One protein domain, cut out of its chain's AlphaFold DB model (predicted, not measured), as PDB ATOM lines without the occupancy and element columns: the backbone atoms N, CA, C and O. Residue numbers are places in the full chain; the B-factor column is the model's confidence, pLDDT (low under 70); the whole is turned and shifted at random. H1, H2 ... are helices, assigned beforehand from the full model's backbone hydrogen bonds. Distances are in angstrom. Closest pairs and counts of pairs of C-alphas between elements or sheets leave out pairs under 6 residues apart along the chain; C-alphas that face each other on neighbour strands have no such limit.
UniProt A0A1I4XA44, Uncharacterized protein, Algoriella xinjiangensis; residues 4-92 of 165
ATOM      1  N   LYS A   4       2.511  74.790  35.753       92.25
ATOM      2  CA  LYS A   4       1.265  75.031  35.000       92.25
ATOM      3  C   LYS A   4       0.366  76.052  35.709       92.25
ATOM      4  O   LYS A   4      -0.181  76.946  35.074       92.25
ATOM      5  N   LYS A   5       0.238  75.938  37.037       92.06
ATOM      6  CA  LYS A   5      -0.565  76.865  37.850       92.06
ATOM      7  C   LYS A   5       0.016  78.275  37.806       92.06
ATOM      8  O   LYS A   5      -0.736  79.235  37.671       92.06
ATOM      9  N   TYR A   6       1.338  78.383  37.895       93.00
ATOM     10  CA  TYR A   6       2.033  79.661  37.821       93.00
ATOM     11  C   TYR A   6       1.853  80.339  36.455       93.00
ATOM     12  O   TYR A   6       1.441  81.495  36.408       93.00
ATOM     13  N   LEU A   7       2.010  79.590  35.354       95.31
ATOM     14  CA  LEU A   7       1.767  80.097  33.999       95.31
ATOM     15  C   LEU A   7       0.373  80.710  33.861       95.31
ATOM     16  O   LEU A   7       0.223  81.843  33.415       95.31
ATOM     17  N   VAL A   8      -0.657  79.960  34.261       94.69
ATOM     18  CA  VAL A   8      -2.048  80.405  34.129       94.69
ATOM     19  C   VAL A   8      -2.287  81.680  34.942       94.69
ATOM     20  O   VAL A   8      -2.943  82.595  34.452       94.69
ATOM     21  N   LYS A   9      -1.725  81.783  36.154       94.50
ATOM     22  CA  LYS A   9      -1.831  82.998  36.974       94.50
ATOM     23  C   LYS A   9      -1.238  84.219  36.272       94.50
ATOM     24  O   LYS A   9      -1.915  85.242  36.187       94.50
ATOM     25  N   GLU A  10      -0.029  84.108  35.728       95.69
ATOM     26  CA  GLU A  10       0.622  85.226  35.032       95.69
ATOM     27  C   GLU A  10      -0.107  85.612  33.736       95.69
ATOM     28  O   GLU A  10      -0.283  86.798  33.460       95.69
ATOM     29  N   VAL A  11      -0.642  84.640  32.990       96.94
ATOM     30  CA  VAL A  11      -1.481  84.898  31.804       96.94
ATOM     31  C   VAL A  11      -2.706  85.740  32.162       96.94
ATOM     32  O   VAL A  11      -2.968  86.759  31.524       96.94
ATOM     33  N   PHE A  12      -3.461  85.344  33.189       96.25
ATOM     34  CA  PHE A  12      -4.668  86.076  33.582       96.25
ATOM     35  C   PHE A  12      -4.356  87.454  34.163       96.25
ATOM     36  O   PHE A  12      -5.079  88.405  33.882       96.25
ATOM     37  N   LYS A  13      -3.253  87.585  34.901       95.88
ATOM     38  CA  LYS A  13      -2.764  88.867  35.413       95.88
ATOM     39  C   LYS A  13      -2.367  89.817  34.282       95.88
ATOM     40  O   LYS A  13      -2.761  90.979  34.291       95.88
ATOM     41  N   LYS A  14      -1.651  89.332  33.262       96.75
ATOM     42  CA  LYS A  14      -1.340  90.125  32.062       96.75
ATOM     43  C   LYS A  14      -2.617  90.539  31.323       96.75
ATOM     44  O   LYS A  14      -2.764  91.698  30.953       96.75
ATOM     45  N   ALA A  15      -3.569  89.618  31.164       96.12
ATOM     46  CA  ALA A  15      -4.863  89.910  30.545       96.12
ATOM     47  C   ALA A  15      -5.690  90.950  31.317       96.12
ATOM     48  O   ALA A  15      -6.369  91.764  30.696       96.12
ATOM     49  N   GLU A  16      -5.638  90.961  32.647       96.12
ATOM     50  CA  GLU A  16      -6.298  91.980  33.470       96.12
ATOM     51  C   GLU A  16      -5.726  93.375  33.208       96.12
ATOM     52  O   GLU A  16      -6.484  94.330  33.032       96.12
ATOM     53  N   LEU A  17      -4.400  93.476  33.086       95.44
ATOM     54  CA  LEU A  17      -3.715  94.732  32.784       95.44
ATOM     55  C   LEU A  17      -4.027  95.248  31.374       95.44
ATOM     56  O   LEU A  17      -4.274  96.440  31.207       95.44
ATOM     57  N   GLU A  18      -4.036  94.371  30.369       95.75
ATOM     58  CA  GLU A  18      -4.269  94.764  28.972       95.75
ATOM     59  C   GLU A  18      -5.743  95.046  28.668       95.75
ATOM     60  O   GLU A  18      -6.067  95.992  27.951       95.75
ATOM     61  N   SER A  19      -6.655  94.236  29.211       93.75
ATOM     62  CA  SER A  19      -8.084  94.352  28.908       93.75
ATOM     63  C   SER A  19      -8.833  95.324  29.820       93.75
ATOM     64  O   SER A  19      -9.978  95.665  29.520       93.75
ATOM     65  N   ALA A  20      -8.230  95.725  30.946       92.44
ATOM     66  CA  ALA A  20      -8.884  96.443  32.044       92.44
ATOM     67  C   ALA A  20     -10.154  95.742  32.582       92.44
ATOM     68  O   ALA A  20     -11.009  96.371  33.209       92.44
ATOM     69  N   LYS A  21     -10.302  94.433  32.335       92.31
ATOM     70  CA  LYS A  21     -11.399  93.610  32.854       92.31
ATOM     71  C   LYS A  21     -10.910  92.833  34.067       92.31
ATOM     72  O   LYS A  21      -9.904  92.149  33.989       92.31
ATOM     73  N   SER A  22     -11.687  92.853  35.144       91.44
ATOM     74  CA  SER A  22     -11.416  92.071  36.361       91.44
ATOM     75  C   SER A  22     -12.324  90.845  36.506       91.44
ATOM     76  O   SER A  22     -12.104  89.976  37.345       91.44
ATOM     77  N   THR A  23     -13.382  90.745  35.695       94.56
ATOM     78  CA  THR A  23     -14.314  89.617  35.781       94.56
ATOM     79  C   THR A  23     -13.751  88.398  35.060       94.56
ATOM     80  O   THR A  23     -13.273  88.495  33.929       94.56
ATOM     81  N   LYS A  24     -13.890  87.214  35.671       93.94
ATOM     82  CA  LYS A  24     -13.475  85.930  35.077       93.94
ATOM     83  C   LYS A  24     -13.944  85.770  33.631       93.94
ATOM     84  O   LYS A  24     -13.165  85.390  32.760       93.94
ATOM     85  N   ASN A  25     -15.225  86.033  33.380       95.06
ATOM     86  CA  ASN A  25     -15.805  85.882  32.049       95.06
ATOM     87  C   ASN A  25     -15.215  86.913  31.081       95.06
ATOM     88  O   ASN A  25     -14.854  86.552  29.967       95.06
ATOM     89  N   GLY A  26     -15.043  88.162  31.523       96.25
ATOM     90  CA  GLY A  26     -14.435  89.216  30.717       96.25
ATOM     91  C   GLY A  26     -13.001  88.894  30.293       96.25
ATOM     92  O   GLY A  26     -12.676  89.038  29.113       96.25
ATOM     93  N   LEU A  27     -12.185  88.407  31.230       97.12
ATOM     94  CA  LEU A  27     -10.820  87.934  30.979       97.12
ATOM     95  C   LEU A  27     -10.796  86.730  30.035       97.12
ATOM     96  O   LEU A  27      -9.995  86.676  29.107       97.12
ATOM     97  N   SER A  28     -11.706  85.778  30.245       96.88
ATOM     98  CA  SER A  28     -11.792  84.567  29.424       96.88
ATOM     99  C   SER A  28     -12.151  84.890  27.974       96.88
ATOM    100  O   SER A  28     -11.536  84.352  27.064       96.88
ATOM    101  N   THR A  29     -13.112  85.788  27.741       97.31
ATOM    102  CA  THR A  29     -13.470  86.233  26.386       97.31
ATOM    103  C   THR A  29     -12.351  87.047  25.740       97.31
ATOM    104  O   THR A  29     -12.109  86.915  24.547       97.31
ATOM    105  N   TYR A  30     -11.646  87.879  26.513       97.50
ATOM    106  CA  TYR A  30     -10.491  88.613  25.998       97.50
ATOM    107  C   TYR A  30      -9.395  87.663  25.498       97.50
ATOM    108  O   TYR A  30      -8.952  87.783  24.360       97.50
ATOM    109  N   LEU A  31      -9.009  86.688  26.325       97.19
ATOM    110  CA  LEU A  31      -7.989  85.700  25.974       97.19
ATOM    111  C   LEU A  31      -8.412  84.823  24.789       97.19
ATOM    112  O   LEU A  31      -7.584  84.534  23.932       97.19
ATOM    113  N   GLU A  32      -9.685  84.425  24.715       97.25
ATOM    114  CA  GLU A  32     -10.241  83.700  23.565       97.25
ATOM    115  C   GLU A  32     -10.034  84.485  22.263       97.25
ATOM    116  O   GLU A  32      -9.448  83.956  21.316       97.25
ATOM    117  N   ASN A  33     -10.425  85.763  22.244       97.00
ATOM    118  CA  ASN A  33     -10.262  86.622  21.073       97.00
ATOM    119  C   ASN A  33      -8.783  86.828  20.724       97.00
ATOM    120  O   ASN A  33      -8.398  86.643  19.572       97.00
ATOM    121  N   TYR A  34      -7.938  87.128  21.715       96.62
ATOM    122  CA  TYR A  34      -6.507  87.339  21.498       96.62
ATOM    123  C   TYR A  34      -5.838  86.107  20.874       96.62
ATOM    124  O   TYR A  34      -5.090  86.216  19.900       96.62
ATOM    125  N   ILE A  35      -6.093  84.922  21.431       96.25
ATOM    126  CA  ILE A  35      -5.473  83.675  20.974       96.25
ATOM    127  C   ILE A  35      -5.959  83.322  19.567       96.25
ATOM    128  O   ILE A  35      -5.163  82.902  18.723       96.25
ATOM    129  N   TRP A  36      -7.245  83.535  19.295       96.12
ATOM    130  CA  TRP A  36      -7.806  83.341  17.968       96.12
ATOM    131  C   TRP A  36      -7.181  84.287  16.936       96.12
ATOM    132  O   TRP A  36      -6.779  83.859  15.853       96.12
ATOM    133  N   GLU A  37      -7.061  85.569  17.263       97.00
ATOM    134  CA  GLU A  37      -6.544  86.584  16.349       97.00
ATOM    135  C   GLU A  37      -5.074  86.341  16.001       97.00
ATOM    136  O   GLU A  37      -4.747  86.299  14.809       97.00
ATOM    137  N   ASN A  38      -4.235  86.087  17.012       95.81
ATOM    138  CA  ASN A  38      -2.779  85.973  16.875       95.81
ATOM    139  C   ASN A  38      -2.299  84.585  16.439       95.81
ATOM    140  O   ASN A  38      -1.356  84.479  15.659       95.81
ATOM    141  N   TYR A  39      -2.931  83.515  16.926       94.44
ATOM    142  CA  TYR A  39      -2.434  82.148  16.730       94.44
ATOM    143  C   TYR A  39      -3.376  81.259  15.917       94.44
ATOM    144  O   TYR A  39      -3.026  80.116  15.633       94.44
ATOM    145  N   LYS A  40      -4.577  81.746  15.560       94.94
ATOM    146  CA  LYS A  40      -5.630  80.956  14.888       94.94
ATOM    147  C   LYS A  40      -5.979  79.662  15.633       94.94
ATOM    148  O   LYS A  40      -6.468  78.701  15.045       94.94
ATOM    149  N   TYR A  41      -5.749  79.648  16.945       94.12
ATOM    150  CA  TYR A  41      -6.072  78.528  17.814       94.12
ATOM    151  C   TYR A  41      -7.429  78.767  18.474       94.12
ATOM    152  O   TYR A  41      -7.672  79.823  19.056       94.12
ATOM    153  N   SER A  42      -8.328  77.790  18.369       93.88
ATOM    154  CA  SER A  42      -9.666  77.886  18.951       93.88
ATOM    155  C   SER A  42      -9.661  77.353  20.379       93.88
ATOM    156  O   SER A  42      -9.420  76.169  20.619       93.88
ATOM    157  N   ILE A  43      -9.953  78.232  21.335       95.00
ATOM    158  CA  ILE A  43     -10.155  77.874  22.734       95.00
ATOM    159  C   ILE A  43     -11.379  78.602  23.274       95.00
ATOM    160  O   ILE A  43     -11.426  79.823  23.293       95.00
ATOM    161  N   SER A  44     -12.364  77.843  23.756       95.62
ATOM    162  CA  SER A  44     -13.586  78.458  24.274       95.62
ATOM    163  C   SER A  44     -13.326  79.255  25.558       95.62
ATOM    164  O   SER A  44     -12.630  78.773  26.464       95.62
ATOM    165  N   SER A  45     -13.983  80.405  25.728       95.19
ATOM    166  CA  SER A  45     -13.991  81.126  27.017       95.19
ATOM    167  C   SER A  45     -14.524  80.273  28.169       95.19
ATOM    168  O   SER A  45     -14.145  80.465  29.328       95.19
ATOM    169  N   LYS A  46     -15.355  79.261  27.888       94.94
ATOM    170  CA  LYS A  46     -15.789  78.282  28.895       94.94
ATOM    171  C   LYS A  46     -14.623  77.436  29.414       94.94
ATOM    172  O   LYS A  46     -14.553  77.170  30.610       94.94
ATOM    173  N   SER A  47     -13.695  77.036  28.549       94.62
ATOM    174  CA  SER A  47     -12.474  76.335  28.964       94.62
ATOM    175  C   SER A  47     -11.557  77.257  29.765       94.62
ATOM    176  O   SER A  47     -11.094  76.874  30.838       94.62
ATOM    177  N   LEU A  48     -11.366  78.495  29.301       95.69
ATOM    178  CA  LEU A  48     -10.542  79.497  29.986       95.69
ATOM    179  C   LEU A  48     -11.077  79.837  31.381       95.69
ATOM    180  O   LEU A  48     -10.324  79.849  32.350       95.69
ATOM    181  N   SER A  49     -12.390  80.007  31.522       95.00
ATOM    182  CA  SER A  49     -13.015  80.254  32.824       95.00
ATOM    183  C   SER A  49     -12.905  79.058  33.774       95.00
ATOM    184  O   SER A  49     -12.770  79.252  34.981       95.00
ATOM    185  N   ARG A  50     -12.905  77.820  33.263       93.31
ATOM    186  CA  ARG A  50     -12.586  76.634  34.079       93.31
ATOM    187  C   ARG A  50     -11.129  76.642  34.534       93.31
ATOM    188  O   ARG A  50     -10.861  76.328  35.688       93.31
ATOM    189  N   TYR A  51     -10.192  77.029  33.665       93.75
ATOM    190  CA  TYR A  51      -8.792  77.185  34.066       93.75
ATOM    191  C   TYR A  51      -8.638  78.256  35.150       93.75
ATOM    192  O   TYR A  51      -7.984  78.000  36.156       93.75
ATOM    193  N   TYR A  52      -9.303  79.402  35.009       93.94
ATOM    194  CA  TYR A  52      -9.330  80.426  36.053       93.94
ATOM    195  C   TYR A  52      -9.817  79.852  37.392       93.94
ATOM    196  O   TYR A  52      -9.135  79.944  38.410       93.94
ATOM    197  N   ASP A  53     -10.976  79.193  37.388       92.75
ATOM    198  CA  ASP A  53     -11.566  78.614  38.595       92.75
ATOM    199  C   ASP A  53     -10.642  77.584  39.274       92.75
ATOM    200  O   ASP A  53     -10.560  77.541  40.500       92.75
ATOM    201  N   ASN A  54      -9.927  76.772  38.499       91.25
ATOM    202  CA  ASN A  54      -9.095  75.707  39.058       91.25
ATOM    203  C   ASN A  54      -7.716  76.191  39.513       91.25
ATOM    204  O   ASN A  54      -7.217  75.712  40.525       91.25
ATOM    205  N   PHE A  55      -7.090  77.112  38.776       89.81
ATOM    206  CA  PHE A  55      -5.710  77.533  39.036       89.81
ATOM    207  C   PHE A  55      -5.605  78.823  39.854       89.81
ATOM    208  O   PHE A  55      -4.579  79.043  40.502       89.81
ATOM    209  N   ILE A  56      -6.635  79.675  39.839       88.69
ATOM    210  CA  ILE A  56      -6.653  80.951  40.569       88.69
ATOM    211  C   ILE A  56      -7.520  80.849  41.821       88.69
ATOM    212  O   ILE A  56      -7.061  81.244  42.888       88.69
ATOM    213  N   LEU A  57      -8.730  80.288  41.711       87.62
ATOM    214  CA  LEU A  57      -9.641  80.118  42.854       87.62
ATOM    215  C   LEU A  57      -9.454  78.791  43.604       87.62
ATOM    216  O   LEU A  57     -10.203  78.524  44.538       87.62
ATOM    217  N   ASP A  58      -8.494  77.963  43.187       83.44
ATOM    218  CA  ASP A  58      -8.135  76.705  43.847       83.44
ATOM    219  C   ASP A  58      -9.334  75.782  44.136       83.44
ATOM    220  O   ASP A  58      -9.404  75.119  45.164       83.44
ATOM    221  N   LYS A  59     -10.272  75.647  43.185       81.69
ATOM    222  CA  LYS A  59     -11.424  74.730  43.323       81.69
ATOM    223  C   LYS A  59     -11.059  73.228  43.336       81.69
ATOM    224  O   LYS A  59     -11.947  72.390  43.220       81.69
ATOM    225  N   HIS A  60      -9.773  72.878  43.463       66.50
ATOM    226  CA  HIS A  60      -9.217  71.520  43.598       66.50
ATOM    227  C   HIS A  60      -9.691  70.478  42.563       66.50
ATOM    228  O   HIS A  60      -9.552  69.273  42.775       66.50
ATOM    229  N   VAL A  61     -10.189  70.907  41.400       74.31
ATOM    230  CA  VAL A  61     -10.495  69.994  40.295       74.31
ATOM    231  C   VAL A  61      -9.199  69.699  39.547       74.31
ATOM    232  O   VAL A  61      -8.582  70.604  38.982       74.31
ATOM    233  N   LYS A  62      -8.780  68.426  39.527       73.62
ATOM    234  CA  LYS A  62      -7.683  67.961  38.667       73.62
ATOM    235  C   LYS A  62      -8.096  68.153  37.209       73.62
ATOM    236  O   LYS A  62      -8.771  67.308  36.632       73.62
ATOM    237  N   GLN A  63      -7.719  69.289  36.632       80.56
ATOM    238  CA  GLN A  63      -7.948  69.599  35.230       80.56
ATOM    239  C   GLN A  63      -6.612  69.624  34.510       80.56
ATOM    240  O   GLN A  63      -5.716  70.387  34.874       80.56
ATOM    241  N   ASP A  64      -6.499  68.789  33.484       86.94
ATOM    242  CA  ASP A  64      -5.348  68.833  32.602       86.94
ATOM    243  C   ASP A  64      -5.533  69.913  31.531       86.94
ATOM    244  O   ASP A  64      -6.650  70.248  31.115       86.94
ATOM    245  N   ILE A  65      -4.414  70.494  31.119       91.81
ATOM    246  CA  ILE A  65      -4.345  71.487  30.053       91.81
ATOM    247  C   ILE A  65      -3.569  70.839  28.915       91.81
ATOM    248  O   ILE A  65      -2.464  70.342  29.136       91.81
ATOM    249  N   ALA A  66      -4.135  70.874  27.708       93.19
ATOM    250  CA  ALA A  66      -3.446  70.407  26.514       93.19
ATOM    251  C   ALA A  66      -2.118  71.157  26.328       93.19
ATOM    252  O   ALA A  66      -2.059  72.373  26.520       93.19
ATOM    253  N   GLN A  67      -1.074  70.438  25.908       94.50
ATOM    254  CA  GLN A  67       0.267  71.005  25.739       94.50
ATOM    255  C   GLN A  67       0.263  72.225  24.806       94.50
ATOM    256  O   GLN A  67       0.783  73.273  25.172       94.50
ATOM    257  N   ASN A  68      -0.447  72.138  23.677       94.88
ATOM    258  CA  ASN A  68      -0.574  73.245  22.727       94.88
ATOM    259  C   ASN A  68      -1.116  74.523  23.389       94.88
ATOM    260  O   ASN A  68      -0.634  75.619  23.124       94.88
ATOM    261  N   THR A  69      -2.100  74.394  24.284       95.50
ATOM    262  CA  THR A  69      -2.662  75.536  25.020       95.50
ATOM    263  C   THR A  69      -1.627  76.166  25.947       95.50
ATOM    264  O   THR A  69      -1.554  77.389  26.030       95.50
ATOM    265  N   LEU A  70      -0.814  75.349  26.625       96.00
ATOM    266  CA  LEU A  70       0.275  75.840  27.474       96.00
ATOM    267  C   LEU A  70       1.321  76.599  26.653       96.00
ATOM    268  O   LEU A  70       1.785  77.649  27.090       96.00
ATOM    269  N   ASP A  71       1.643  76.123  25.453       97.12
ATOM    270  CA  ASP A  71       2.590  76.807  24.573       97.12
ATOM    271  C   ASP A  71       2.053  78.168  24.111       97.12
ATOM    272  O   ASP A  71       2.778  79.159  24.152       97.12
ATOM    273  N   TYR A  72       0.768  78.274  23.752       96.50
ATOM    274  CA  TYR A  72       0.162  79.570  23.406       96.50
ATOM    275  C   TYR A  72       0.078  80.529  24.593       96.50
ATOM    276  O   TYR A  72       0.237  81.737  24.427       96.50
ATOM    277  N   PHE A  73      -0.142  80.005  25.798       96.69
ATOM    278  CA  PHE A  73      -0.089  80.791  27.027       96.69
ATOM    279  C   PHE A  73       1.317  81.330  27.299       96.69
ATOM    280  O   PHE A  73       1.453  82.509  27.620       96.69
ATOM    281  N   ALA A  74       2.351  80.509  27.111       96.69
ATOM    282  CA  ALA A  74       3.744  80.931  27.225       96.69
ATOM    283  C   ALA A  74       4.094  82.009  26.181       96.69
ATOM    284  O   ALA A  74       4.636  83.058  26.533       96.69
ATOM    285  N   LYS A  75       3.660  81.827  24.927       97.06
ATOM    286  CA  LYS A  75       3.796  82.836  23.861       97.06
ATOM    287  C   LYS A  75       3.112  84.148  24.183       97.06
ATOM    288  O   LYS A  75       3.677  85.212  23.961       97.06
ATOM    289  N   TYR A  76       1.914  84.088  24.754       97.12
ATOM    290  CA  TYR A  76       1.195  85.287  25.157       97.12
ATOM    291  C   TYR A  76       1.967  86.120  26.186       97.12
ATOM    292  O   TYR A  76       1.978  87.342  26.080       97.12
ATOM    293  N   ILE A  77       2.642  85.499  27.155       96.25
ATOM    294  CA  ILE A  77       3.434  86.234  28.155       96.25
ATOM    295  C   ILE A  77       4.835  86.631  27.655       96.25
ATOM    296  O   ILE A  77       5.424  87.532  28.246       96.25
ATOM    297  N   GLY A  78       5.310  86.060  26.540       95.44
ATOM    298  CA  GLY A  78       6.543  86.469  25.852       95.44
ATOM    299  C   GLY A  78       7.614  85.384  25.694       95.44
ATOM    300  O   GLY A  78       8.723  85.716  25.293       95.44
ATOM    301  N   TYR A  79       7.304  84.120  25.994       96.50
ATOM    302  CA  TYR A  79       8.216  82.980  25.813       96.50
ATOM    303  C   TYR A  79       7.972  82.255  24.488       96.50
ATOM    304  O   TYR A  79       6.891  82.337  23.915       96.50
ATOM    305  N   GLU A  80       8.934  81.480  24.003       95.06
ATOM    306  CA  GLU A  80       8.777  80.702  22.775       95.06
ATOM    307  C   GLU A  80       7.786  79.541  22.954       95.06
ATOM    308  O   GLU A  80       6.961  79.266  22.075       95.06
ATOM    309  N   ASN A  81       7.858  78.849  24.090       96.31
ATOM    310  CA  ASN A  81       7.034  77.682  24.400       96.31
ATOM    311  C   ASN A  81       6.951  77.428  25.915       96.31
ATOM    312  O   ASN A  81       7.627  78.073  26.720       96.31
ATOM    313  N   PHE A  82       6.108  76.473  26.325       95.56
ATOM    314  CA  PHE A  82       5.981  76.117  27.737       95.56
ATOM    315  C   PHE A  82       7.253  75.475  28.303       95.56
ATOM    316  O   PHE A  82       7.512  75.608  29.495       95.56
ATOM    317  N   GLY A  83       8.040  74.792  27.470       94.81
ATOM    318  CA  GLY A  83       9.321  74.206  27.858       94.81
ATOM    319  C   GLY A  83      10.280  75.267  28.391       94.81
ATOM    320  O   GLY A  83      10.694  75.161  29.542       94.81
ATOM    321  N   GLU A  84      10.524  76.326  27.617       94.88
ATOM    322  CA  GLU A  84      11.372  77.466  27.994       94.88
ATOM    323  C   GLU A  84      10.881  78.126  29.287       94.88
ATOM    324  O   GLU A  84      11.642  78.268  30.248       94.88
ATOM    325  N   PHE A  85       9.580  78.429  29.356       94.62
ATOM    326  CA  PHE A  85       8.965  78.959  30.569       94.62
ATOM    327  C   PHE A  85       9.208  78.037  31.768       94.62
ATOM    328  O   PHE A  85       9.559  78.491  32.856       94.62
ATOM    329  N   SER A  86       9.018  76.731  31.588       93.31
ATOM    330  CA  SER A  86       9.168  75.766  32.667       93.31
ATOM    331  C   SER A  86      10.617  75.633  33.124       93.31
ATOM    332  O   SER A  86      10.831  75.526  34.323       93.31
ATOM    333  N   SER A  87      11.591  75.668  32.213       91.62
ATOM    334  CA  SER A  87      13.016  75.576  32.535       91.62
ATOM    335  C   SER A  87      13.485  76.783  33.339       91.62
ATOM    336  O   SER A  87      14.190  76.610  34.328       91.62
ATOM    337  N   GLN A  88      13.033  77.988  32.979       89.50
ATOM    338  CA  GLN A  88      13.389  79.206  33.709       89.50
ATOM    339  C   GLN A  88      12.791  79.260  35.123       89.50
ATOM    340  O   GLN A  88      13.390  79.843  36.013       89.50
ATOM    341  N   HIS A  89      11.632  78.632  35.341       84.19
ATOM    342  CA  HIS A  89      10.930  78.630  36.634       84.19
ATOM    343  C   HIS A  89      11.027  77.281  37.373       84.19
ATOM    344  O   HIS A  89      10.255  77.002  38.295       84.19
ATOM    345  N   GLN A  90      11.924  76.394  36.935       74.19
ATOM    346  CA  GLN A  90      12.247  75.144  37.628       74.19
ATOM    347  C   GLN A  90      13.341  75.344  38.681       74.19
ATOM    348  O   GLN A  90      13.326  74.626  39.678       74.19
ATOM    349  N   SER A  91      14.235  76.323  38.498       57.88
ATOM    350  CA  SER A  91      15.281  76.677  39.470       57.88
ATOM    351  C   SER A  91      14.711  77.167  40.800       57.88
ATOM    352  O   SER A  91      15.242  76.826  41.849       57.88
ATOM    353  N   ASP A  92      13.567  77.854  40.770       54.00
ATOM    354  CA  ASP A  92      12.932  78.449  41.958       54.00
ATOM    355  C   ASP A  92      12.217  77.415  42.852       54.00
ATOM    356  O   ASP A  92      11.569  77.766  43.834       54.00
TER     357      ASP A  92
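What this domain is: This is residues 4 to 92 of the 165 residues of an uncharacterized protein of Algoriella xinjiangensis (UniProt A0A1I4XA44). This is a cluster of crossed helices packed on one long helix, H1: H2 packs on its later residues, 12 to 19, H3 on its earlier residues, 5 to 12, and H4 packs on it as well. The short H5 packs on H4, away from H2 and H3, and a long link swings from H3 across to H4. The printed part has 89 residues with five named helices, H1 to H5 in chain order, and no named strand; the class is all helix. The whole is compact, with a radius of gyration of the C-alphas of 12.3 A, and spans 33 by 31 by 23 A.

How they stand to each other: Begin with H1, residues 4 to 19, the hub, which touches three other helices. Look at Ala 15 and Leu 27, whose C-alphas, 6.3 A apart, are the closest of H1 and H2, residues 24 to 39; these helices touch and are about perpendicular, at 88 degrees. At Lys 5 and Phe 55, with closest C-alphas 5.3 A apart, H1 touches H3, residues 45 to 55, at a steep tilt of 56 degrees, opposite ways. At Val 11 and Ile 77, with closest C-alphas 6.3 A apart, H1 touches H4, residues 67 to 77, at a steep tilt of 44 degrees, the same way. H2 and H3 touch at a steep tilt of 63 degrees, opposite ways; their closest C-alphas, of Ser 28 and Ser 45, are 4.7 A apart. H2 and H4 are close but not clearly touching: the closest C-alphas, of Ile 35 and Tyr 72, are 7.4 A apart. H5, residues 82 to 88, touches H4 at a steep tilt of 58 degrees, the same way, with the closest C-alphas, of Asp 71 and Phe 82, 4.7 A apart. H1 and H5 are near each other; H5 is apart from H2 and H3, and H3 is apart from H4. In H1, H2, H3, H4 and H5 every backbone O i to N i+4 pair is within hydrogen-bond range.

Where its parts are: Find C-alpha 4 at (1.265, 75.031, 35.000); from there H1 runs 22.3 A to C-alpha 19 at (-8.084, 94.352, 28.908). H2 runs 21.7 A from Lys 24 to Tyr 39, and H3 15.0 A from Ser 45 to Phe 55. H4 runs 15.7 A from Gln 67 to Ile 77. H5 begins at Phe 82 and ends at C-alpha 88, at (13.389, 79.206, 33.709).

The domain as a whole: The two C-alphas farthest apart, of Gly 26 and Ser 91, are 33.4 A apart. The printed part has no cut. The link from H3 to H4, with 11 residues, is long; the links H1 to H2, H2 to H3 and H4 to H5 are tight. The mean pLDDT of the printed part is 92.3; look for values under 70 at residue 60 and residues 91 to 92.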